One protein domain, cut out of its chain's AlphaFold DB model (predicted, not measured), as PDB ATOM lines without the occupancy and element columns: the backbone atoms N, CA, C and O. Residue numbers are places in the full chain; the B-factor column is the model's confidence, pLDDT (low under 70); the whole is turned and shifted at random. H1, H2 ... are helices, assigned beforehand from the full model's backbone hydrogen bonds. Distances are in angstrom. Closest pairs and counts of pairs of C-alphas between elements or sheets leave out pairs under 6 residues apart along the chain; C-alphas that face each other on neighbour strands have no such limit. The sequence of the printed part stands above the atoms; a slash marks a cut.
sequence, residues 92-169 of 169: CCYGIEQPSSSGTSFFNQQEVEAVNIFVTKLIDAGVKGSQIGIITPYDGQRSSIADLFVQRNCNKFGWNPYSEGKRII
ATOM      1  N   CYS A  92      21.292  11.807 -25.907       96.88
ATOM      2  CA  CYS A  92      22.217  12.726 -26.558       96.88
ATOM      3  C   CYS A  92      23.205  13.292 -25.528       96.88
ATOM      4  O   CYS A  92      22.824  14.092 -24.672       96.88
ATOM      5  N   CYS A  93      24.471  12.890 -25.625       94.69
ATOM      6  CA  CYS A  93      25.572  13.478 -24.873       94.69
ATOM      7  C   CYS A  93      26.367  14.414 -25.791       94.69
ATOM      8  O   CYS A  93      26.725  14.031 -26.899       94.69
ATOM      9  N   TYR A  94      26.653  15.630 -25.325       94.44
ATOM     10  CA  TYR A  94      27.449  16.624 -26.059       94.44
ATOM     11  C   TYR A  94      28.888  16.717 -25.524       94.44
ATOM     12  O   TYR A  94      29.525  17.765 -25.611       94.44
ATOM     13  N   GLY A  95      29.375  15.635 -24.908       93.50
ATOM     14  CA  GLY A  95      30.753  15.527 -24.435       93.50
ATOM     15  C   GLY A  95      31.758  15.505 -25.581       93.50
ATOM     16  O   GLY A  95      31.410  15.195 -26.720       93.50
ATOM     17  N   ILE A  96      33.014  15.800 -25.261       94.44
ATOM     18  CA  ILE A  96      34.116  15.807 -26.228       94.44
ATOM     19  C   ILE A  96      34.974  14.568 -25.982       94.44
ATOM     20  O   ILE A  96      35.339  14.279 -24.841       94.44
ATOM     21  N   GLU A  97      35.298  13.834 -27.046       95.06
ATOM     22  CA  GLU A  97      36.192  12.681 -26.959       95.06
ATOM     23  C   GLU A  97      37.639  13.095 -26.664       95.06
ATOM     24  O   GLU A  97      38.122  14.149 -27.083       95.06
ATOM     25  N   GLN A  98      38.342  12.243 -25.927       95.50
ATOM     26  CA  GLN A  98      39.720  12.439 -25.504       95.50
ATOM     27  C   GLN A  98      40.534  11.170 -25.784       95.50
ATOM     28  O   GLN A  98      40.016  10.056 -25.646       95.50
ATOM     29  N   PRO A  99      41.816  11.297 -26.165       93.25
ATOM     30  CA  PRO A  99      42.693  10.146 -26.297       93.25
ATOM     31  C   PRO A  99      42.970   9.531 -24.920       93.25
ATOM     32  O   PRO A  99      43.247  10.229 -23.946       93.25
ATOM     33  N   SER A 100      42.921   8.205 -24.847       89.31
ATOM     34  CA  SER A 100      43.329   7.449 -23.658       89.31
ATOM     35  C   SER A 100      44.847   7.507 -23.442       89.31
ATOM     36  O   SER A 100      45.610   7.810 -24.360       89.31
ATOM     37  N   SER A 101      45.301   7.111 -22.249       83.00
ATOM     38  CA  SER A 101      46.728   7.018 -21.897       83.00
ATOM     39  C   SER A 101      47.542   6.105 -22.825       83.00
ATOM     40  O   SER A 101      48.739   6.318 -22.990       83.00
ATOM     41  N   SER A 102      46.901   5.121 -23.467       80.50
ATOM     42  CA  SER A 102      47.537   4.243 -24.460       80.50
ATOM     43  C   SER A 102      47.869   4.942 -25.785       80.50
ATOM     44  O   SER A 102      48.643   4.414 -26.579       80.50
ATOM     45  N   GLY A 103      47.250   6.094 -26.069       83.44
ATOM     46  CA  GLY A 103      47.369   6.811 -27.342       83.44
ATOM     47  C   GLY A 103      46.674   6.143 -28.539       83.44
ATOM     48  O   GLY A 103      46.570   6.760 -29.593       83.44
ATOM     49  N   THR A 104      46.164   4.914 -28.398       87.81
ATOM     50  CA  THR A 104      45.533   4.139 -29.488       87.81
ATOM     51  C   THR A 104      44.035   3.905 -29.289       87.81
ATOM     52  O   THR A 104      43.422   3.117 -30.005       87.81
ATOM     53  N   SER A 105      43.437   4.540 -28.282       93.00
ATOM     54  CA  SER A 105      42.014   4.422 -27.953       93.00
ATOM     55  C   SER A 105      41.472   5.747 -27.431       93.00
ATOM     56  O   SER A 105      42.256   6.630 -27.080       93.00
ATOM     57  N   PHE A 106      40.150   5.863 -27.335       94.56
ATOM     58  CA  PHE A 106      39.445   7.087 -26.963       94.56
ATOM     59  C   PHE A 106      38.487   6.841 -25.798       94.56
ATOM     60  O   PHE A 106      38.064   5.709 -25.556       94.56
ATOM     61  N   PHE A 107      38.156   7.909 -25.082       96.19
ATOM     62  CA  PHE A 107      37.117   7.929 -24.061       96.19
ATOM     63  C   PHE A 107      36.397   9.284 -24.066       96.19
ATOM     64  O   PHE A 107      36.911  10.269 -24.588       96.19
ATOM     65  N   ASN A 108      35.203   9.341 -23.487       97.38
ATOM     66  CA  ASN A 108      34.413  10.557 -23.337       97.38
ATOM     67  C   ASN A 108      33.913  10.645 -21.894       97.38
ATOM     68  O   ASN A 108      33.041   9.879 -21.479       97.38
ATOM     69  N   GLN A 109      34.466  11.586 -21.128       96.31
ATOM     70  CA  GLN A 109      34.198  11.711 -19.696       96.31
ATOM     71  C   GLN A 109      32.716  11.987 -19.388       96.31
ATOM     72  O   GLN A 109      32.176  11.438 -18.427       96.31
ATOM     73  N   GLN A 110      32.030  12.791 -20.204       97.44
ATOM     74  CA  GLN A 110      30.612  13.090 -19.987       97.44
ATOM     75  C   GLN A 110      29.727  11.863 -20.250       97.44
ATOM     76  O   GLN A 110      28.741  11.648 -19.542       97.44
ATOM     77  N   GLU A 111      30.085  11.022 -21.224       97.62
ATOM     78  CA  GLU A 111      29.405   9.740 -21.432       97.62
ATOM     79  C   GLU A 111      29.647   8.771 -20.272       97.62
ATOM     80  O   GLU A 111      28.705   8.114 -19.828       97.62
ATOM     81  N   VAL A 112      30.872   8.710 -19.735       95.69
ATOM     82  CA  VAL A 112      31.204   7.877 -18.564       95.69
ATOM     83  C   VAL A 112      30.319   8.251 -17.364       95.69
ATOM     84  O   VAL A 112      29.755   7.381 -16.692       95.69
ATOM     85  N   GLU A 113      30.133   9.548 -17.114       95.44
ATOM     86  CA  GLU A 113      29.255  10.038 -16.048       95.44
ATOM     87  C   GLU A 113      27.779   9.719 -16.305       95.44
ATOM     88  O   GLU A 113      27.079   9.271 -15.389       95.44
ATOM     89  N   ALA A 114      27.310   9.888 -17.543       96.75
ATOM     90  CA  ALA A 114      25.949   9.535 -17.931       96.75
ATOM     91  C   ALA A 114      25.674   8.036 -17.728       96.75
ATOM     92  O   ALA A 114      24.650   7.670 -17.144       96.75
ATOM     93  N   VAL A 115      26.609   7.168 -18.130       96.00
ATOM     94  CA  VAL A 115      26.539   5.717 -17.896       96.00
ATOM     95  C   VAL A 115      26.397   5.423 -16.406       96.00
ATOM     96  O   VAL A 115      25.491   4.686 -16.014       96.00
ATOM     97  N   ASN A 116      27.213   6.045 -15.552       94.00
ATOM     98  CA  ASN A 116      27.110   5.866 -14.105       94.00
ATOM     99  C   ASN A 116      25.733   6.283 -13.554       94.00
ATOM    100  O   ASN A 116      25.162   5.570 -12.725       94.00
ATOM    101  N   ILE A 117      25.171   7.399 -14.032       94.88
ATOM    102  CA  ILE A 117      23.826   7.851 -13.641       94.88
ATOM    103  C   ILE A 117      22.769   6.812 -14.035       94.88
ATOM    104  O   ILE A 117      21.928   6.458 -13.208       94.88
ATOM    105  N   PHE A 118      22.792   6.310 -15.272       95.81
ATOM    106  CA  PHE A 118      21.790   5.346 -15.735       95.81
ATOM    107  C   PHE A 118      21.912   3.989 -15.049       95.81
ATOM    108  O   PHE A 118      20.893   3.426 -14.658       95.81
ATOM    109  N   VAL A 119      23.131   3.492 -14.841       94.69
ATOM    110  CA  VAL A 119      23.359   2.243 -14.100       94.69
ATOM    111  C   VAL A 119      22.842   2.368 -12.671       94.69
ATOM    112  O   VAL A 119      22.116   1.488 -12.216       94.69
ATOM    113  N   THR A 120      23.130   3.484 -11.994       92.62
ATOM    114  CA  THR A 120      22.611   3.743 -10.641       92.62
ATOM    115  C   THR A 120      21.082   3.765 -10.639       92.62
ATOM    116  O   THR A 120      20.465   3.037  -9.871       92.62
ATOM    117  N   LYS A 121      20.455   4.495 -11.574       95.38
ATOM    118  CA  LYS A 121      18.988   4.544 -11.701       95.38
ATOM    119  C   LYS A 121      18.356   3.180 -11.987       95.38
ATOM    120  O   LYS A 121      17.256   2.921 -11.513       95.38
ATOM    121  N   LEU A 122      19.005   2.323 -12.776       94.75
ATOM    122  CA  LEU A 122      18.524   0.965 -13.045       94.75
ATOM    123  C   LEU A 122      18.603   0.090 -11.790       94.75
ATOM    124  O   LEU A 122      17.653  -0.630 -11.492       94.75
ATOM    125  N   ILE A 123      19.703   0.180 -11.041       92.88
ATOM    126  CA  ILE A 123      19.871  -0.548  -9.777       92.88
ATOM    127  C   ILE A 123      18.835  -0.090  -8.748       92.88
ATOM    128  O   ILE A 123      18.135  -0.930  -8.183       92.88
ATOM    129  N   ASP A 124      18.676   1.222  -8.566       94.12
ATOM    130  CA  ASP A 124      17.678   1.806  -7.660       94.12
ATOM    131  C   ASP A 124      16.246   1.409  -8.058       94.12
ATOM    132  O   ASP A 124      15.372   1.258  -7.207       94.12
ATOM    133  N   ALA A 125      16.010   1.185  -9.353       95.94
ATOM    134  CA  ALA A 125      14.740   0.702  -9.872       95.94
ATOM    135  C   ALA A 125      14.498  -0.806  -9.671       95.94
ATOM    136  O   ALA A 125      13.407  -1.277 -10.003       95.94
ATOM    137  N   GLY A 126      15.474  -1.556  -9.147       94.19
ATOM    138  CA  GLY A 126      15.370  -2.985  -8.834       94.19
ATOM    139  C   GLY A 126      16.135  -3.924  -9.775       94.19
ATOM    140  O   GLY A 126      16.057  -5.143  -9.609       94.19
ATOM    141  N   VAL A 127      16.890  -3.405 -10.750       93.00
ATOM    142  CA  VAL A 127      17.699  -4.238 -11.657       93.00
ATOM    143  C   VAL A 127      18.952  -4.725 -10.937       93.00
ATOM    144  O   VAL A 127      19.737  -3.937 -10.412       93.00
ATOM    145  N   LYS A 128      19.207  -6.035 -10.948       90.06
ATOM    146  CA  LYS A 128      20.446  -6.566 -10.369       90.06
ATOM    147  C   LYS A 128      21.624  -6.165 -11.249       90.06
ATOM    148  O   LYS A 128      21.568  -6.315 -12.465       90.06
ATOM    149  N   GLY A 129      22.745  -5.773 -10.644       86.50
ATOM    150  CA  GLY A 129      23.950  -5.408 -11.400       86.50
ATOM    151  C   GLY A 129      24.471  -6.513 -12.334       86.50
ATOM    152  O   GLY A 129      25.123  -6.210 -13.325       86.50
ATOM    153  N   SER A 130      24.161  -7.788 -12.067       86.38
ATOM    154  CA  SER A 130      24.478  -8.921 -12.954       86.38
ATOM    155  C   SER A 130      23.618  -8.995 -14.223       86.38
ATOM    156  O   SER A 130      23.929  -9.771 -15.116       86.38
ATOM    157  N   GLN A 131      22.524  -8.236 -14.295       90.44
ATOM    158  CA  GLN A 131      21.636  -8.144 -15.459       90.44
ATOM    159  C   GLN A 131      21.985  -6.946 -16.358       90.44
ATOM    160  O   GLN A 131      21.351  -6.759 -17.394       90.44
ATOM    161  N   ILE A 132      22.974  -6.132 -15.970       92.31
ATOM    162  CA  ILE A 132      23.384  -4.926 -16.689       92.31
ATOM    163  C   ILE A 132      24.684  -5.214 -17.441       92.31
ATOM    164  O   ILE A 132      25.696  -5.564 -16.836       92.31
ATOM    165  N   GLY A 133      24.652  -5.029 -18.759       92.38
ATOM    166  CA  GLY A 133      25.831  -5.014 -19.620       92.38
ATOM    167  C   GLY A 133      26.051  -3.618 -20.190       92.38
ATOM    168  O   GLY A 133      25.091  -2.937 -20.547       92.38
ATOM    169  N   ILE A 134      27.311  -3.197 -20.277       95.25
ATOM    170  CA  ILE A 134      27.720  -1.939 -20.909       95.25
ATOM    171  C   ILE A 134      28.602  -2.319 -22.090       95.25
ATOM    172  O   ILE A 134      29.507  -3.134 -21.923       95.25
ATOM    173  N   ILE A 135      28.314  -1.770 -23.268       94.81
ATOM    174  CA  ILE A 135      29.050  -2.085 -24.492       94.81
ATOM    175  C   ILE A 135      29.651  -0.800 -25.053       94.81
ATOM    176  O   ILE A 135      28.948   0.206 -25.157       94.81
ATOM    177  N   THR A 136      30.932  -0.823 -25.415       95.25
ATOM    178  CA  THR A 136      31.626   0.309 -26.035       95.25
ATOM    179  C   THR A 136      32.701  -0.163 -27.020       95.25
ATOM    180  O   THR A 136      33.400  -1.132 -26.743       95.25
ATOM    181  N   PRO A 137      32.873   0.495 -28.183       92.94
ATOM    182  CA  PRO A 137      33.858   0.064 -29.177       92.94
ATOM    183  C   PRO A 137      35.315   0.376 -28.789       92.94
ATOM    184  O   PRO A 137      36.231  -0.125 -29.440       92.94
ATOM    185  N   TYR A 138      35.543   1.210 -27.769       92.62
ATOM    186  CA  TYR A 138      36.875   1.675 -27.382       92.62
ATOM    187  C   TYR A 138      37.300   1.123 -26.020       92.62
ATOM    188  O   TYR A 138      36.636   1.334 -25.006       92.62
ATOM    189  N   ASP A 139      38.473   0.488 -25.980       91.00
ATOM    190  CA  ASP A 139      39.069  -0.013 -24.735       91.00
ATOM    191  C   ASP A 139      39.394   1.112 -23.732       91.00
ATOM    192  O   ASP A 139      39.294   0.911 -22.519       91.00
ATOM    193  N   GLY A 140      39.701   2.321 -24.223       93.69
ATOM    194  CA  GLY A 140      39.846   3.522 -23.397       93.69
ATOM    195  C   GLY A 140      38.568   3.833 -22.617       93.69
ATOM    196  O   GLY A 140      38.600   3.898 -21.391       93.69
ATOM    197  N   GLN A 141      37.429   3.917 -23.311       95.50
ATOM    198  CA  GLN A 141      36.115   4.121 -22.698       95.50
ATOM    199  C   GLN A 141      35.749   2.986 -21.734       95.50
ATOM    200  O   GLN A 141      35.278   3.247 -20.626       95.50
ATOM    201  N   ARG A 142      36.007   1.725 -22.115       94.19
ATOM    202  CA  ARG A 142      35.791   0.555 -21.244       94.19
ATOM    203  C   ARG A 142      36.534   0.713 -19.917       94.19
ATOM    204  O   ARG A 142      35.942   0.508 -18.857       94.19
ATOM    205  N   SER A 143      37.808   1.093 -19.990       91.69
ATOM    206  CA  SER A 143      38.678   1.274 -18.827       91.69
ATOM    207  C   SER A 143      38.208   2.440 -17.954       91.69
ATOM    208  O   SER A 143      38.006   2.249 -16.760       91.69
ATOM    209  N   SER A 144      37.900   3.600 -18.543       93.31
ATOM    210  CA  SER A 144      37.389   4.764 -17.802       93.31
ATOM    211  C   SER A 144      36.085   4.473 -17.048       93.31
ATOM    212  O   SER A 144      35.920   4.897 -15.903       93.31
ATOM    213  N   ILE A 145      35.162   3.717 -17.654       93.19
ATOM    214  CA  ILE A 145      33.920   3.287 -16.995       93.19
ATOM    215  C   ILE A 145      34.224   2.320 -15.842       93.19
ATOM    216  O   ILE A 145      33.673   2.473 -14.748       93.19
ATOM    217  N   ALA A 146      35.093   1.328 -16.069       90.50
ATOM    218  CA  ALA A 146      35.478   0.364 -15.041       90.50
ATOM    219  C   ALA A 146      36.125   1.057 -13.832       90.50
ATOM    220  O   ALA A 146      35.727   0.796 -12.696       90.50
ATOM    221  N   ASP A 147      37.057   1.977 -14.077       89.69
ATOM    222  CA  ASP A 147      37.769   2.726 -13.043       89.69
ATOM    223  C   ASP A 147      36.817   3.588 -12.216       89.69
ATOM    224  O   ASP A 147      36.868   3.552 -10.984       89.69
ATOM    225  N   LEU A 148      35.890   4.304 -12.868       89.38
ATOM    226  CA  LEU A 148      34.893   5.114 -12.169       89.38
ATOM    227  C   LEU A 148      34.066   4.264 -11.200       89.38
ATOM    228  O   LEU A 148      33.826   4.657 -10.055       89.38
ATOM    229  N   PHE A 149      33.621   3.095 -11.650       85.56
ATOM    230  CA  PHE A 149      32.830   2.215 -10.811       85.56
ATOM    231  C   PHE A 149      33.649   1.568  -9.698       85.56
ATOM    232  O   PHE A 149      33.116   1.427  -8.604       85.56
ATOM    233  N   VAL A 150      34.919   1.217  -9.910       81.44
ATOM    234  CA  VAL A 150      35.788   0.741  -8.819       81.44
ATOM    235  C   VAL A 150      35.952   1.832  -7.758       81.44
ATOM    236  O   VAL A 150      35.734   1.573  -6.576       81.44
ATOM    237  N   GLN A 151      36.237   3.069  -8.173       77.94
ATOM    238  CA  GLN A 151      36.406   4.204  -7.261       77.94
ATOM    239  C   GLN A 151      35.135   4.509  -6.455       77.94
ATOM    240  O   GLN A 151      35.214   4.805  -5.263       77.94
ATOM    241  N   ARG A 152      33.956   4.432  -7.086       72.81
ATOM    242  CA  ARG A 152      32.673   4.775  -6.447       72.81
ATOM    243  C   ARG A 152      32.000   3.609  -5.709       72.81
ATOM    244  O   ARG A 152      31.251   3.862  -4.767       72.81
ATOM    245  N   ASN A 153      32.252   2.352  -6.094       60.91
ATOM    246  CA  ASN A 153      31.485   1.185  -5.626       60.91
ATOM    247  C   ASN A 153      32.223   0.233  -4.679       60.91
ATOM    248  O   ASN A 153      31.644  -0.804  -4.347       60.91
ATOM    249  N   CYS A 154      33.410   0.577  -4.161       51.84
ATOM    250  CA  CYS A 154      34.092  -0.253  -3.157       51.84
ATOM    251  C   CYS A 154      33.238  -0.603  -1.915       51.84
ATOM    252  O   CYS A 154      33.604  -1.539  -1.221       51.84
ATOM    253  N   ASN A 155      32.088   0.045  -1.650       47.03
ATOM    254  CA  ASN A 155      31.289  -0.235  -0.443       47.03
ATOM    255  C   ASN A 155      29.767  -0.454  -0.604       47.03
ATOM    256  O   ASN A 155      29.128  -0.752   0.400       47.03
ATOM    257  N   LYS A 156      29.138  -0.327  -1.789       52.78
ATOM    258  CA  LYS A 156      27.651  -0.324  -1.861       52.78
ATOM    259  C   LYS A 156      26.957  -1.452  -2.635       52.78
ATOM    260  O   LYS A 156      25.819  -1.756  -2.298       52.78
ATOM    261  N   PHE A 157      27.581  -2.081  -3.639       51.91
ATOM    262  CA  PHE A 157      26.799  -2.871  -4.619       51.91
ATOM    263  C   PHE A 157      27.393  -4.221  -5.059       51.91
ATOM    264  O   PHE A 157      26.826  -4.868  -5.941       51.91
ATOM    265  N   GLY A 158      28.527  -4.669  -4.500       52.34
ATOM    266  CA  GLY A 158      29.146  -5.956  -4.879       52.34
ATOM    267  C   GLY A 158      29.442  -6.080  -6.385       52.34
ATOM    268  O   GLY A 158      29.439  -7.173  -6.962       52.34
ATOM    269  N   TRP A 159      29.619  -4.943  -7.064       49.88
ATOM    270  CA  TRP A 159      29.825  -4.855  -8.501       49.88
ATOM    271  C   TRP A 159      31.325  -4.782  -8.785       49.88
ATOM    272  O   TRP A 159      31.973  -3.794  -8.457       49.88
ATOM    273  N   ASN A 160      31.870  -5.858  -9.355       53.66
ATOM    274  CA  ASN A 160      33.259  -5.944  -9.787       53.66
ATOM    275  C   ASN A 160      33.274  -6.128 -11.317       53.66
ATOM    276  O   ASN A 160      32.863  -7.202 -11.776       53.66
ATOM    277  N   PRO A 161      33.734  -5.134 -12.101       51.28
ATOM    278  CA  PRO A 161      33.805  -5.232 -13.563       51.28
ATOM    279  C   PRO A 161      34.796  -6.302 -14.051       51.28
ATOM    280  O   PRO A 161      34.791  -6.662 -15.223       51.28
ATOM    281  N   TYR A 162      35.634  -6.823 -13.152       50.47
ATOM    282  CA  TYR A 162      36.629  -7.862 -13.413       50.47
ATOM    283  C   TYR A 162      36.202  -9.252 -12.914       50.47
ATOM    284  O   TYR A 162      36.969 -10.203 -13.028       50.47
ATOM    285  N   SER A 163      34.992  -9.396 -12.358       44.94
ATOM    286  CA  SER A 163      34.452 -10.715 -11.993       44.94
ATOM    287  C   SER A 163      33.892 -11.443 -13.217       44.94
ATOM    288  O   SER A 163      33.252 -10.832 -14.080       44.94
ATOM    289  N   GLU A 164      34.131 -12.755 -13.300       37.31
ATOM    290  CA  GLU A 164      33.648 -13.598 -14.395       37.31
ATOM    291  C   GLU A 164      32.124 -13.459 -14.550       37.31
ATOM    292  O   GLU A 164      31.348 -13.793 -13.658       37.31
ATOM    293  N   GLY A 165      31.697 -12.900 -15.687       41.78
ATOM    294  CA  GLY A 165      30.287 -12.696 -16.040       41.78
ATOM    295  C   GLY A 165      29.823 -11.234 -16.111       41.78
ATOM    296  O   GLY A 165      28.809 -10.974 -16.749       41.78
ATOM    297  N   LYS A 166      30.564 -10.267 -15.547       45.81
ATOM    298  CA  LYS A 166      30.236  -8.824 -15.606       45.81
ATOM    299  C   LYS A 166      31.116  -8.100 -16.625       45.81
ATOM    300  O   LYS A 166      31.936  -7.265 -16.265       45.81
ATOM    301  N   ARG A 167      31.003  -8.453 -17.907       44.12
ATOM    302  CA  ARG A 167      31.831  -7.816 -18.942       44.12
ATOM    303  C   ARG A 167      31.225  -6.474 -19.350       44.12
ATOM    304  O   ARG A 167      30.124  -6.440 -19.892       44.12
ATOM    305  N   ILE A 168      31.970  -5.393 -19.121       52.09
ATOM    306  CA  ILE A 168      31.925  -4.257 -20.045       52.09
ATOM    307  C   ILE A 168      32.616  -4.766 -21.313       52.09
ATOM    308  O   ILE A 168      33.786  -5.150 -21.235       52.09
ATOM    309  N   ILE A 169      31.871  -4.894 -22.410       45.66
ATOM    310  CA  ILE A 169      32.377  -5.437 -23.682       45.66
ATOM    311  C   ILE A 169      32.750  -4.292 -24.607       45.66
ATOM    312  O   ILE A 169      31.917  -3.373 -24.751       45.66
TER     313      ILE A 169
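Overview. This is residues 92 to 169 of the 169 residues of the protein "Regulator of nonsense transcripts 1" of Thelohanellus kitauei (UniProt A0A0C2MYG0). The domain has little regular structure: two helices, H1 and H2, pack on each other at a steep tilt, and long loops make up the rest. Before H1, residues 92 to 108 fold back on themselves, with residues 98 to 99 paired antiparallel to 106 to 107. The printed part has 78 residues, 31 of them in H1 and then H2, with no named strand; the class is all helix. It is compact, with a radius of gyration of the C-alphas of 12.6 A, and spans 36 by 28 by 20 A.

Along the chain. H1, residues 109 to 124, begins at C-alpha (34.198, 11.711, -19.696) and is 22.7 A long. H2, residues 139 to 153, is 20.6 A long and ends at C-alpha (31.485, 1.185, -5.626).

Arrangement. H1 touches H2 with residues 109 to 116 alone; the closest C-alphas, of Val 112 and Ile 145, are 5.6 A apart. Their lines stand at a steep tilt of 49 degrees, the same way. In H1 and H2 every O i to N i+4 pair is within hydrogen-bond range.

Size, cuts and confidence. The farthest C-alphas, of Gly 103 and Gly 126, are 38.2 A apart. The printed part has no cut. The link from H1 to H2 is long. Residues 153 to 169 have pLDDT under 70.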